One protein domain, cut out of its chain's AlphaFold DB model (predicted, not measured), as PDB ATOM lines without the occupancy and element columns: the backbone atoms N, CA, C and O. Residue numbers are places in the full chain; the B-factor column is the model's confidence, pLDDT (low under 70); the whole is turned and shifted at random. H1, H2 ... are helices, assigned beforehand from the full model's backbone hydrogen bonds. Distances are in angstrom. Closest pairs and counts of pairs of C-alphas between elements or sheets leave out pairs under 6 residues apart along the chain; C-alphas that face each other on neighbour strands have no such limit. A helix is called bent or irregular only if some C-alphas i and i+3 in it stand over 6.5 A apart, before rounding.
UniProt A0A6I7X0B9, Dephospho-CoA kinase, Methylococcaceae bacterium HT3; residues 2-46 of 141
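AT A GLANCE: This is residues 2 to 46 of the 141 residues of the protein "Dephospho-CoA kinase" of Methylococcaceae bacterium HT3 (UniProt A0A6I7X0B9). One long bent helix, H2, meets the short helix H1 at a corner, making a V whose far arm, H2b, sticks out alone; residues 4 to 9 also stick out, in a loop before H1. The printed part has 45 residues with two named helices, H1 then H2, and no named strand: all helix. It is flat and only just loose, close to extended, with a radius of gyration of the C-alphas of 13.7 A and spans of 37 by 28 by 11 A.

HOW THE PARTS SIT: By its hydrogen bonds H2, residues 21 to 43, is one helix, but C-alphas 30 and 33 are 6.5 A apart and it is bent. Its arms, H2a, residues 21 to 30, and H2b, residues 33 to 43, stand at a steep tilt of 43 degrees. H1, residues 10 to 18, and H2a touch only at the corner; look at Val 17 and Lys 24, their closest C-alphas, 4.6 A apart. They run opposite ways at a steep tilt of 56 degrees. H1 and H2b are apart. In H1, H2a and H2b every O i to N i+4 pair is within hydrogen-bond range.

IN THESE COORDINATES: Find C-alpha 21 at (1.445, -35.356, 1.851); H2a runs 14.5 A from there. H2b runs 15.3 A to C-alpha 43 at (-6.778, -48.819, -25.153). H1 begins at C-alpha 10, (9.369, -31.719, -12.482), and measures 11.6 A.

THE WHOLE: The C-alphas of Gln 19 and Leu 46, the two farthest apart, are 38.8 A apart. The link from H1 to H2 is tight, the printed part has no cut, and no printed residue is under 70 in pLDDT.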
ATOM      1  N   ILE A   2       7.104 -23.631 -13.080       94.94
ATOM      2  CA  ILE A   2       7.193 -23.703 -14.545       94.94
ATOM      3  C   ILE A   2       8.571 -23.170 -14.958       94.94
ATOM      4  O   ILE A   2       9.069 -22.234 -14.330       94.94
ATOM      5  N   ASN A   3       9.203 -23.813 -15.935       93.62
ATOM      6  CA  ASN A   3      10.465 -23.385 -16.531       93.62
ATOM      7  C   ASN A   3      10.242 -22.177 -17.467       93.62
ATOM      8  O   ASN A   3       9.111 -21.940 -17.890       93.62
ATOM      9  N   PRO A   4      11.291 -21.422 -17.842       95.44
ATOM     10  CA  PRO A   4      11.149 -20.283 -18.758       95.44
ATOM     11  C   PRO A   4      10.548 -20.631 -20.132       95.44
ATOM     12  O   PRO A   4       9.972 -19.765 -20.777       95.44
ATOM     13  N   ASP A   5      10.653 -21.891 -20.561       95.19
ATOM     14  CA  ASP A   5      10.079 -22.417 -21.808       95.19
ATOM     15  C   ASP A   5       8.596 -22.828 -21.686       95.19
ATOM     16  O   ASP A   5       8.019 -23.362 -22.630       95.19
ATOM     17  N   GLY A   6       7.972 -22.615 -20.522       94.44
ATOM     18  CA  GLY A   6       6.585 -22.997 -20.253       94.44
ATOM     19  C   GLY A   6       6.398 -24.458 -19.831       94.44
ATOM     20  O   GLY A   6       5.286 -24.848 -19.472       94.44
ATOM     21  N   SER A   7       7.457 -25.273 -19.811       95.12
ATOM     22  CA  SER A   7       7.376 -26.666 -19.367       95.12
ATOM     23  C   SER A   7       7.297 -26.784 -17.841       95.12
ATOM     24  O   SER A   7       7.777 -25.940 -17.083       95.12
ATOM     25  N   LEU A   8       6.694 -27.870 -17.353       93.62
ATOM     26  CA  LEU A   8       6.635 -28.152 -15.921       93.62
ATOM     27  C   LEU A   8       8.036 -28.447 -15.366       93.62
ATOM     28  O   LEU A   8       8.698 -29.396 -15.794       93.62
ATOM     29  N   ASN A   9       8.448 -27.718 -14.325       95.25
ATOM     30  CA  ASN A   9       9.660 -28.051 -13.588       95.25
ATOM     31  C   ASN A   9       9.395 -29.247 -12.660       95.25
ATOM     32  O   ASN A   9       8.976 -29.100 -11.508       95.25
ATOM     33  N   ARG A  10       9.632 -30.453 -13.185       91.44
ATOM     34  CA  ARG A  10       9.369 -31.719 -12.482       91.44
ATOM     35  C   ARG A  10      10.217 -31.906 -11.224       91.44
ATOM     36  O   ARG A  10       9.750 -32.561 -10.301       91.44
ATOM     37  N   ALA A  11      11.431 -31.353 -11.178       88.31
ATOM     38  CA  ALA A  11      12.288 -31.438  -9.996       88.31
ATOM     39  C   ALA A  11      11.697 -30.621  -8.840       88.31
ATOM     40  O   ALA A  11      11.426 -31.177  -7.780       88.31
ATOM     41  N   LEU A  12      11.361 -29.350  -9.090       90.44
ATOM     42  CA  LEU A  12      10.716 -28.493  -8.091       90.44
ATOM     43  C   LEU A  12       9.354 -29.035  -7.646       90.44
ATOM     44  O   LEU A  12       9.014 -28.948  -6.467       90.44
ATOM     45  N   LEU A  13       8.562 -29.595  -8.572       91.94
ATOM     46  CA  LEU A  13       7.296 -30.229  -8.209       91.94
ATOM     47  C   LEU A  13       7.530 -31.447  -7.312       91.94
ATOM     48  O   LEU A  13       6.866 -31.562  -6.284       91.94
ATOM     49  N   ARG A  14       8.482 -32.321  -7.675       87.25
ATOM     50  CA  ARG A  14       8.844 -33.502  -6.885       87.25
ATOM     51  C   ARG A  14       9.227 -33.103  -5.469       87.25
ATOM     52  O   ARG A  14       8.638 -33.637  -4.542       87.25
ATOM     53  N   ASP A  15      10.142 -32.154  -5.302       87.75
ATOM     54  CA  ASP A  15      10.593 -31.721  -3.976       87.75
ATOM     55  C   ASP A  15       9.424 -31.175  -3.144       87.75
ATOM     56  O   ASP A  15       9.294 -31.475  -1.956       87.75
ATOM     57  N   CYS A  16       8.510 -30.442  -3.789       88.56
ATOM     58  CA  CYS A  16       7.340 -29.876  -3.131       88.56
ATOM     59  C   CYS A  16       6.333 -30.931  -2.648       88.56
ATOM     60  O   CYS A  16       5.795 -30.789  -1.550       88.56
ATOM     61  N   VAL A  17       6.063 -31.973  -3.444       88.75
ATOM     62  CA  VAL A  17       5.104 -33.031  -3.069       88.75
ATOM     63  C   VAL A  17       5.737 -34.127  -2.217       88.75
ATOM     64  O   VAL A  17       5.043 -34.762  -1.430       88.75
ATOM     65  N   PHE A  18       7.050 -34.334  -2.320       79.56
ATOM     66  CA  PHE A  18       7.760 -35.350  -1.545       79.56
ATOM     67  C   PHE A  18       7.757 -35.031  -0.047       79.56
ATOM     68  O   PHE A  18       7.635 -35.931   0.777       79.56
ATOM     69  N   GLN A  19       7.843 -33.749   0.313       81.81
ATOM     70  CA  GLN A  19       7.856 -33.304   1.710       81.81
ATOM     71  C   GLN A  19       6.463 -32.955   2.259       81.81
ATOM     72  O   GLN A  19       6.335 -32.608   3.431       81.81
ATOM     73  N   ASN A  20       5.411 -33.009   1.434       88.06
ATOM     74  CA  ASN A  20       4.075 -32.574   1.829       88.06
ATOM     75  C   ASN A  20       2.992 -33.519   1.286       88.06
ATOM     76  O   ASN A  20       2.591 -33.442   0.124       88.06
ATOM     77  N   ALA A  21       2.474 -34.371   2.174       87.38
ATOM     78  CA  ALA A  21       1.445 -35.356   1.851       87.38
ATOM     79  C   ALA A  21       0.131 -34.731   1.349       87.38
ATOM     80  O   ALA A  21      -0.554 -35.325   0.520       87.38
ATOM     81  N   GLU A  22      -0.232 -33.531   1.809       93.31
ATOM     82  CA  GLU A  22      -1.433 -32.839   1.332       93.31
ATOM     83  C   GLU A  22      -1.270 -32.383  -0.121       93.31
ATOM     84  O   GLU A  22      -2.129 -32.669  -0.954       93.31
ATOM     85  N   LYS A  23      -0.134 -31.760  -0.451       92.25
ATOM     86  CA  LYS A  23       0.187 -31.358  -1.828       92.25
ATOM     87  C   LYS A  23       0.319 -32.555  -2.761       92.25
ATOM     88  O   LYS A  23      -0.096 -32.471  -3.913       92.25
ATOM     89  N   LYS A  24       0.861 -33.673  -2.267       89.25
ATOM     90  CA  LYS A  24       0.888 -34.942  -3.002       89.25
ATOM     91  C   LYS A  24      -0.528 -35.394  -3.365       89.25
ATOM     92  O   LYS A  24      -0.797 -35.585  -4.545       89.25
ATOM     93  N   ARG A  25      -1.448 -35.438  -2.393       88.94
ATOM     94  CA  ARG A  25      -2.857 -35.795  -2.638       88.94
ATOM     95  C   ARG A  25      -3.557 -34.839  -3.606       88.94
ATOM     96  O   ARG A  25      -4.332 -35.291  -4.440       88.94
ATOM     97  N   GLN A  26      -3.286 -33.536  -3.518       93.00
ATOM     98  CA  GLN A  26      -3.829 -32.546  -4.459       93.00
ATOM     99  C   GLN A  26      -3.314 -32.764  -5.887       93.00
ATOM    100  O   GLN A  26      -4.081 -32.674  -6.841       93.00
ATOM    101  N   LEU A  27      -2.022 -33.062  -6.054       91.94
ATOM    102  CA  LEU A  27      -1.467 -33.380  -7.369       91.94
ATOM    103  C   LEU A  27      -2.084 -34.670  -7.924       91.94
ATOM    104  O   LEU A  27      -2.481 -34.716  -9.085       91.94
ATOM    105  N   GLU A  28      -2.173 -35.704  -7.094       89.06
ATOM    106  CA  GLU A  28      -2.748 -37.002  -7.450       89.06
ATOM    107  C   GLU A  28      -4.222 -36.881  -7.861       89.06
ATOM    108  O   GLU A  28      -4.609 -37.449  -8.880       89.06
ATOM    109  N   SER A  29      -5.034 -36.082  -7.159       90.81
ATOM    110  CA  SER A  29      -6.452 -35.896  -7.505       90.81
ATOM    111  C   SER A  29      -6.670 -35.197  -8.851       90.81
ATOM    112  O   SER A  29      -7.676 -35.453  -9.510       90.81
ATOM    113  N   ILE A  30      -5.726 -34.358  -9.287       92.75
ATOM    114  CA  ILE A  30      -5.734 -33.737 -10.621       92.75
ATOM    115  C   ILE A  30      -5.238 -34.734 -11.675       92.75
ATOM    116  O   ILE A  30      -5.823 -34.857 -12.750       92.75
ATOM    117  N   MET A  31      -4.144 -35.438 -11.378       90.62
ATOM    118  CA  MET A  31      -3.451 -36.282 -12.350       90.62
ATOM    119  C   MET A  31      -4.183 -37.591 -12.632       90.62
ATOM    120  O   MET A  31      -4.261 -37.989 -13.792       90.62
ATOM    121  N   HIS A  32      -4.716 -38.268 -11.612       87.56
ATOM    122  CA  HIS A  32      -5.304 -39.594 -11.786       87.56
ATOM    123  C   HIS A  32      -6.439 -39.607 -12.819       87.56
ATOM    124  O   HIS A  32      -6.322 -40.393 -13.759       87.56
ATOM    125  N   PRO A  33      -7.470 -38.737 -12.754       89.94
ATOM    126  CA  PRO A  33      -8.545 -38.736 -13.750       89.94
ATOM    127  C   PRO A  33      -8.042 -38.558 -15.188       89.94
ATOM    128  O   PRO A  33      -8.525 -39.232 -16.095       89.94
ATOM    129  N   LEU A  34      -7.041 -37.696 -15.391       93.50
ATOM    130  CA  LEU A  34      -6.444 -37.453 -16.707       93.50
ATOM    131  C   LEU A  34      -5.661 -38.670 -17.208       93.50
ATOM    132  O   LEU A  34      -5.781 -39.044 -18.370       93.50
ATOM    133  N   VAL A  35      -4.894 -39.316 -16.325       90.56
ATOM    134  CA  VAL A  35      -4.156 -40.543 -16.649       90.56
ATOM    135  C   VAL A  35      -5.121 -41.679 -16.993       90.56
ATOM    136  O   VAL A  35      -4.902 -42.366 -17.985       90.56
ATOM    137  N   TYR A  36      -6.210 -41.853 -16.240       89.44
ATOM    138  CA  TYR A  36      -7.234 -42.855 -16.555       89.44
ATOM    139  C   TYR A  36      -7.898 -42.599 -17.910       89.44
ATOM    140  O   TYR A  36      -8.060 -43.529 -18.699       89.44
ATOM    141  N   ALA A  37      -8.276 -41.348 -18.189       92.94
ATOM    142  CA  ALA A  37      -8.877 -40.981 -19.466       92.94
ATOM    143  C   ALA A  37      -7.927 -41.277 -20.637       92.94
ATOM    144  O   ALA A  37      -8.354 -41.854 -21.635       92.94
ATOM    145  N   GLU A  38      -6.641 -40.953 -20.489       95.38
ATOM    146  CA  GLU A  38      -5.624 -41.224 -21.507       95.38
ATOM    147  C   GLU A  38      -5.388 -42.726 -21.705       95.38
ATOM    148  O   GLU A  38      -5.318 -43.185 -22.844       95.38
ATOM    149  N   ILE A  39      -5.325 -43.515 -20.626       93.12
ATOM    150  CA  ILE A  39      -5.204 -44.976 -20.728       93.12
ATOM    151  C   ILE A  39      -6.392 -45.543 -21.510       93.12
ATOM    152  O   ILE A  39      -6.186 -46.248 -22.495       93.12
ATOM    153  N   ASN A  40      -7.625 -45.190 -21.137       92.69
ATOM    154  CA  ASN A  40      -8.825 -45.662 -21.831       92.69
ATOM    155  C   ASN A  40      -8.854 -45.221 -23.301       92.69
ATOM    156  O   ASN A  40      -9.198 -46.011 -24.180       92.69
ATOM    157  N   PHE A  41      -8.445 -43.982 -23.584       95.69
ATOM    158  CA  PHE A  41      -8.333 -43.480 -24.948       95.69
ATOM    159  C   PHE A  41      -7.331 -44.297 -25.773       95.69
ATOM    160  O   PHE A  41      -7.661 -44.720 -26.881       95.69
ATOM    161  N   GLN A  42      -6.142 -44.585 -25.239       95.88
ATOM    162  CA  GLN A  42      -5.153 -45.413 -25.933       95.88
ATOM    163  C   GLN A  42      -5.637 -46.853 -26.120       95.88
ATOM    164  O   GLN A  42      -5.539 -47.374 -27.229       95.88
ATOM    165  N   LEU A  43      -6.221 -47.464 -25.084       94.25
ATOM    166  CA  LEU A  43      -6.778 -48.819 -25.153       94.25
ATOM    167  C   LEU A  43      -7.866 -48.936 -26.229       94.25
ATOM    168  O   LEU A  43      -7.846 -49.887 -27.005       94.25
ATOM    169  N   SER A  44      -8.747 -47.936 -26.352       94.38
ATOM    170  CA  SER A  44      -9.820 -47.916 -27.361       94.38
ATOM    171  C   SER A  44      -9.334 -47.932 -28.816       94.38
ATOM    172  O   SER A  44     -10.114 -48.192 -29.730       94.38
ATOM    173  N   ARG A  45      -8.048 -47.643 -29.047       96.00
ATOM    174  CA  ARG A  45      -7.437 -47.575 -30.381       96.00
ATOM    175  C   ARG A  45      -6.610 -48.809 -30.721       96.00
ATOM    176  O   ARG A  45      -6.092 -48.894 -31.835       96.00
ATOM    177  N   LEU A  46      -6.447 -49.734 -29.779       95.38
ATOM    178  CA  LEU A  46      -5.719 -50.972 -30.009       95.38
ATOM    179  C   LEU A  46      -6.630 -51.992 -30.694       95.38
ATOM    180  O   LEU A  46      -7.805 -52.122 -30.370       95.38
TER     181      LEU A  46